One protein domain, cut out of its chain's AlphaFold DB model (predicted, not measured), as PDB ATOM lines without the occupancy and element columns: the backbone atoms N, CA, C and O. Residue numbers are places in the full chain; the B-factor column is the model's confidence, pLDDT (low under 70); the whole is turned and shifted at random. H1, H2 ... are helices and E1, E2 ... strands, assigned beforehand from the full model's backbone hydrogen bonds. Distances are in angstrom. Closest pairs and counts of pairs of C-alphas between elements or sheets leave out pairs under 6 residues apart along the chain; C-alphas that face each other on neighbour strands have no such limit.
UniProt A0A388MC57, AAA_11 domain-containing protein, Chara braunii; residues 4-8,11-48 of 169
ATOM      1  N   ILE A   4     -19.527  10.914 -25.740       75.00
ATOM      2  CA  ILE A   4     -20.521  11.540 -26.606       75.00
ATOM      3  C   ILE A   4     -19.959  11.526 -28.022       75.00
ATOM      4  O   ILE A   4     -18.844  11.993 -28.252       75.00
ATOM      5  N   THR A   5     -20.722  10.999 -28.973       77.31
ATOM      6  CA  THR A   5     -20.406  11.167 -30.393       77.31
ATOM      7  C   THR A   5     -20.704  12.607 -30.790       77.31
ATOM      8  O   THR A   5     -21.856  13.028 -30.754       77.31
ATOM      9  N   GLU A   6     -19.672  13.363 -31.153       80.00
ATOM     10  CA  GLU A   6     -19.805  14.753 -31.595       80.00
ATOM     11  C   GLU A   6     -20.217  14.843 -33.062       80.00
ATOM     12  O   GLU A   6     -21.016  15.696 -33.431       80.00
ATOM     13  N   ALA A   7     -19.655  13.967 -33.901       75.19
ATOM     14  CA  ALA A   7     -19.881  13.976 -35.338       75.19
ATOM     15  C   ALA A   7     -19.673  12.588 -35.956       75.19
ATOM     16  O   ALA A   7     -18.875  11.779 -35.473       75.19
ATOM     17  N   HIS A   8     -20.379  12.346 -37.058       78.62
ATOM     18  CA  HIS A   8     -20.162  11.224 -37.965       78.62
ATOM     19  C   HIS A   8     -19.682  11.801 -39.302       78.62
ATOM     20  O   HIS A   8     -20.464  12.398 -40.042       78.62
ATOM     21  N   LYS A  11     -18.384   7.665 -44.067       70.38
ATOM     22  CA  LYS A  11     -18.889   6.289 -43.855       70.38
ATOM     23  C   LYS A  11     -18.260   5.541 -42.671       70.38
ATOM     24  O   LYS A  11     -18.821   4.532 -42.265       70.38
ATOM     25  N   GLN A  12     -17.087   5.960 -42.189       75.56
ATOM     26  CA  GLN A  12     -16.279   5.176 -41.237       75.56
ATOM     27  C   GLN A  12     -15.516   6.032 -40.210       75.56
ATOM     28  O   GLN A  12     -14.595   5.537 -39.567       75.56
ATOM     29  N   ILE A  13     -15.860   7.317 -40.051       81.44
ATOM     30  CA  ILE A  13     -15.189   8.195 -39.082       81.44
ATOM     31  C   ILE A  13     -16.218   8.689 -38.071       81.44
ATOM     32  O   ILE A  13     -17.235   9.289 -38.418       81.44
ATOM     33  N   LEU A  14     -15.930   8.438 -36.798       80.31
ATOM     34  CA  LEU A  14     -16.696   8.940 -35.667       80.31
ATOM     35  C   LEU A  14     -15.787   9.810 -34.814       80.31
ATOM     36  O   LEU A  14     -14.722   9.369 -34.382       80.31
ATOM     37  N   ARG A  15     -16.232  11.033 -34.542       83.31
ATOM     38  CA  ARG A  15     -15.582  11.911 -33.575       83.31
ATOM     39  C   ARG A  15     -16.237  11.707 -32.217       83.31
ATOM     40  O   ARG A  15     -17.437  11.929 -32.066       83.31
ATOM     41  N   LEU A  16     -15.453  11.257 -31.242       82.94
ATOM     42  CA  LEU A  16     -15.919  10.964 -29.889       82.94
ATOM     43  C   LEU A  16     -15.285  11.943 -28.898       82.94
ATOM     44  O   LEU A  16     -14.062  12.056 -28.835       82.94
ATOM     45  N   ARG A  17     -16.108  12.578 -28.061       84.00
ATOM     46  CA  ARG A  17     -15.665  13.280 -26.853       84.00
ATOM     47  C   ARG A  17     -15.801  12.343 -25.665       84.00
ATOM     48  O   ARG A  17     -16.908  11.959 -25.290       84.00
ATOM     49  N   LEU A  18     -14.675  11.965 -25.073       83.00
ATOM     50  CA  LEU A  18     -14.623  11.096 -23.901       83.00
ATOM     51  C   LEU A  18     -14.339  11.929 -22.654       83.00
ATOM     52  O   LEU A  18     -13.334  12.634 -22.600       83.00
ATOM     53  N   TYR A  19     -15.181  11.794 -21.632       81.31
ATOM     54  CA  TYR A  19     -14.898  12.362 -20.317       81.31
ATOM     55  C   TYR A  19     -14.094  11.344 -19.507       81.31
ATOM     56  O   TYR A  19     -14.623  10.340 -19.024       81.31
ATOM     57  N   LEU A  20     -12.787  11.592 -19.427       78.75
ATOM     58  CA  LEU A  20     -11.811  10.804 -18.676       78.75
ATOM     59  C   LEU A  20     -11.314  11.625 -17.481       78.75
ATOM     60  O   LEU A  20     -10.117  11.894 -17.400       78.75
ATOM     61  N   GLY A  21     -12.227  12.092 -16.628       71.12
ATOM     62  CA  GLY A  21     -11.868  12.799 -15.397       71.12
ATOM     63  C   GLY A  21     -11.189  11.865 -14.396       71.12
ATOM     64  O   GLY A  21     -11.422  10.658 -14.422       71.12
ATOM     65  N   ASP A  22     -10.335  12.424 -13.549       67.56
ATOM     66  CA  ASP A  22      -9.800  11.718 -12.391       67.56
ATOM     67  C   ASP A  22     -10.799  11.974 -11.248       67.56
ATOM     68  O   ASP A  22     -10.948  13.111 -10.804       67.56
ATOM     69  N   ASP A  23     -11.563  10.953 -10.850       62.28
ATOM     70  CA  ASP A  23     -12.591  11.074  -9.807       62.28
ATOM     71  C   ASP A  23     -11.890  11.184  -8.437       62.28
ATOM     72  O   ASP A  23     -11.684  10.186  -7.749       62.28
ATOM     73  N   SER A  24     -11.449  12.387  -8.058       61.41
ATOM     74  CA  SER A  24     -10.750  12.641  -6.788       61.41
ATOM     75  C   SER A  24     -11.680  12.912  -5.601       61.41
ATOM     76  O   SER A  24     -11.207  12.971  -4.469       61.41
ATOM     77  N   GLU A  25     -12.985  13.067  -5.835       60.31
ATOM     78  CA  GLU A  25     -13.961  13.408  -4.797       60.31
ATOM     79  C   GLU A  25     -14.886  12.224  -4.487       60.31
ATOM     80  O   GLU A  25     -15.817  11.911  -5.227       60.31
ATOM     81  N   GLY A  26     -14.607  11.545  -3.373       61.72
ATOM     82  CA  GLY A  26     -15.445  10.484  -2.821       61.72
ATOM     83  C   GLY A  26     -14.844   9.870  -1.555       61.72
ATOM     84  O   GLY A  26     -13.632   9.728  -1.430       61.72
ATOM     85  N   ASP A  27     -15.702   9.464  -0.620       60.81
ATOM     86  CA  ASP A  27     -15.295   8.946   0.699       60.81
ATOM     87  C   ASP A  27     -14.679   7.527   0.636       60.81
ATOM     88  O   ASP A  27     -14.101   7.020   1.596       60.81
ATOM     89  N   ASN A  28     -14.779   6.853  -0.518       77.94
ATOM     90  CA  ASN A  28     -14.322   5.476  -0.699       77.94
ATOM     91  C   ASN A  28     -13.072   5.389  -1.588       77.94
ATOM     92  O   ASN A  28     -13.137   5.221  -2.811       77.94
ATOM     93  N   LEU A  29     -11.911   5.428  -0.933       75.50
ATOM     94  CA  LEU A  29     -10.590   5.378  -1.563       75.50
ATOM     95  C   LEU A  29     -10.366   4.137  -2.451       75.50
ATOM     96  O   LEU A  29      -9.626   4.207  -3.435       75.50
ATOM     97  N   ALA A  30     -10.983   2.996  -2.130       76.69
ATOM     98  CA  ALA A  30     -10.835   1.766  -2.913       76.69
ATOM     99  C   ALA A  30     -11.587   1.848  -4.251       76.69
ATOM    100  O   ALA A  30     -11.038   1.481  -5.294       76.69
ATOM    101  N   LEU A  31     -12.812   2.386  -4.235       74.62
ATOM    102  CA  LEU A  31     -13.604   2.624  -5.444       74.62
ATOM    103  C   LEU A  31     -12.935   3.663  -6.352       74.62
ATOM    104  O   LEU A  31     -12.845   3.445  -7.562       74.62
ATOM    105  N   ILE A  32     -12.380   4.729  -5.767       75.50
ATOM    106  CA  ILE A  32     -11.615   5.748  -6.497       75.50
ATOM    107  C   ILE A  32     -10.415   5.113  -7.199       75.50
ATOM    108  O   ILE A  32     -10.297   5.211  -8.419       75.50
ATOM    109  N   LYS A  33      -9.568   4.364  -6.481       77.56
ATOM    110  CA  LYS A  33      -8.391   3.705  -7.075       77.56
ATOM    111  C   LYS A  33      -8.758   2.736  -8.203       77.56
ATOM    112  O   LYS A  33      -8.098   2.729  -9.244       77.56
ATOM    113  N   ALA A  34      -9.817   1.942  -8.028       78.62
ATOM    114  CA  ALA A  34     -10.292   1.018  -9.056       78.62
ATOM    115  C   ALA A  34     -10.824   1.758 -10.298       78.62
ATOM    116  O   ALA A  34     -10.522   1.377 -11.436       78.62
ATOM    117  N   SER A  35     -11.575   2.845 -10.094       79.44
ATOM    118  CA  SER A  35     -12.079   3.695 -11.176       79.44
ATOM    119  C   SER A  35     -10.936   4.369 -11.948       79.44
ATOM    120  O   SER A  35     -10.904   4.289 -13.179       79.44
ATOM    121  N   GLN A  36      -9.935   4.894 -11.237       81.69
ATOM    122  CA  GLN A  36      -8.757   5.566 -11.779       81.69
ATOM    123  C   GLN A  36      -7.894   4.614 -12.616       81.69
ATOM    124  O   GLN A  36      -7.460   4.954 -13.719       81.69
ATOM    125  N   ALA A  37      -7.682   3.383 -12.138       84.25
ATOM    126  CA  ALA A  37      -6.960   2.355 -12.884       84.25
ATOM    127  C   ALA A  37      -7.668   2.003 -14.205       84.25
ATOM    128  O   ALA A  37      -7.024   1.903 -15.256       84.25
ATOM    129  N   ARG A  38      -9.003   1.876 -14.177       83.75
ATOM    130  CA  ARG A  38      -9.822   1.633 -15.375       83.75
ATOM    131  C   ARG A  38      -9.745   2.802 -16.357       83.75
ATOM    132  O   ARG A  38      -9.508   2.569 -17.540       83.75
ATOM    133  N   ILE A  39      -9.901   4.038 -15.883       84.94
ATOM    134  CA  ILE A  39      -9.832   5.250 -16.716       84.94
ATOM    135  C   ILE A  39      -8.455   5.369 -17.371       84.94
ATOM    136  O   ILE A  39      -8.373   5.555 -18.584       84.94
ATOM    137  N   ASN A  40      -7.379   5.142 -16.616       85.19
ATOM    138  CA  ASN A  40      -6.013   5.157 -17.138       85.19
ATOM    139  C   ASN A  40      -5.773   4.082 -18.206       85.19
ATOM    140  O   ASN A  40      -5.131   4.359 -19.222       85.19
ATOM    141  N   ARG A  41      -6.308   2.866 -18.026       85.12
ATOM    142  CA  ARG A  41      -6.221   1.802 -19.040       85.12
ATOM    143  C   ARG A  41      -6.915   2.213 -20.336       85.12
ATOM    144  O   ARG A  41      -6.355   2.018 -21.413       85.12
ATOM    145  N   ILE A  42      -8.101   2.815 -20.237       84.62
ATOM    146  CA  ILE A  42      -8.848   3.254 -21.416       84.62
ATOM    147  C   ILE A  42      -8.168   4.456 -22.080       84.62
ATOM    148  O   ILE A  42      -8.007   4.446 -23.296       84.62
ATOM    149  N   ARG A  43      -7.670   5.433 -21.307       86.31
ATOM    150  CA  ARG A  43      -6.907   6.586 -21.815       86.31
ATOM    151  C   ARG A  43      -5.724   6.126 -22.669       86.31
ATOM    152  O   ARG A  43      -5.576   6.582 -23.799       86.31
ATOM    153  N   ARG A  44      -4.929   5.167 -22.179       86.12
ATOM    154  CA  ARG A  44      -3.804   4.581 -22.936       86.12
ATOM    155  C   ARG A  44      -4.259   3.831 -24.189       86.12
ATOM    156  O   ARG A  44      -3.598   3.915 -25.216       86.12
ATOM    157  N   SER A  45      -5.377   3.107 -24.118       84.38
ATOM    158  CA  SER A  45      -5.902   2.364 -25.270       84.38
ATOM    159  C   SER A  45      -6.431   3.286 -26.369       84.38
ATOM    160  O   SER A  45      -6.201   3.010 -27.539       84.38
ATOM    161  N   VAL A  46      -7.126   4.369 -26.004       83.69
ATOM    162  CA  VAL A  46      -7.735   5.325 -26.946       83.69
ATOM    163  C   VAL A  46      -6.699   6.251 -27.583       83.69
ATOM    164  O   VAL A  46      -6.840   6.612 -28.744       83.69
ATOM    165  N   THR A  47      -5.645   6.618 -26.852       84.31
ATOM    166  CA  THR A  47      -4.582   7.510 -27.360       84.31
ATOM    167  C   THR A  47      -3.550   6.800 -28.236       84.31
ATOM    168  O   THR A  47      -2.786   7.460 -28.937       84.31
ATOM    169  N   LYS A  48      -3.514   5.462 -28.228       87.06
ATOM    170  CA  LYS A  48      -2.607   4.692 -29.080       87.06
ATOM    171  C   LYS A  48      -3.035   4.809 -30.546       87.06
ATOM    172  O   LYS A  48      -4.098   4.322 -30.930       87.06
TER     173      LYS A  48
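AT A GLANCE: This is residues 4 to 8 and 11 to 48 of the 169 residues of the protein "AAA_11 domain-containing protein" of Chara braunii (UniProt A0A388MC57). What shape is this? A ribbon of two antiparallel strands, E1 and E2, makes one end of a rod; residues 19 to 28 run on from E2 to the far end, where the one long helix, H1, folds back. What makes it up? The printed part has 43 residues with E1, E2 and H1 in that order, a mixed class of helices and strands. How compact is it? It is only just loose, close to extended, with a radius of gyration of the C-alphas of 13.6 A and spans of 44 by 19 by 10 A.

IN THESE COORDINATES: Where are the strands? E1 is residues 4 to 8, from C-alpha 4 at (-20.521, 11.540, -26.606), and E2 is residues 14 to 18. Where is the helix? H1 is residues 29 to 47, 26.6 A long, ending with C-alpha 47 at (-4.582, 7.510, -27.360).

HOW THE PARTS SIT: How do E1 and E2 pair? They are antiparallel at 163 degrees, with N 6 and O 15 within hydrogen-bond range at 2.8 A. How does H1 stand? E1 and H1 are apart; in H1 every O i to N i+4 pair is within hydrogen-bond range.

THE WHOLE: Is anything cut? Residues 9 to 10, in the link from E1 to E2, are not printed, and C-alphas 8 and 11 are 7.8 A apart. Where is confidence low? Residues 22 to 27 have pLDDT under 70.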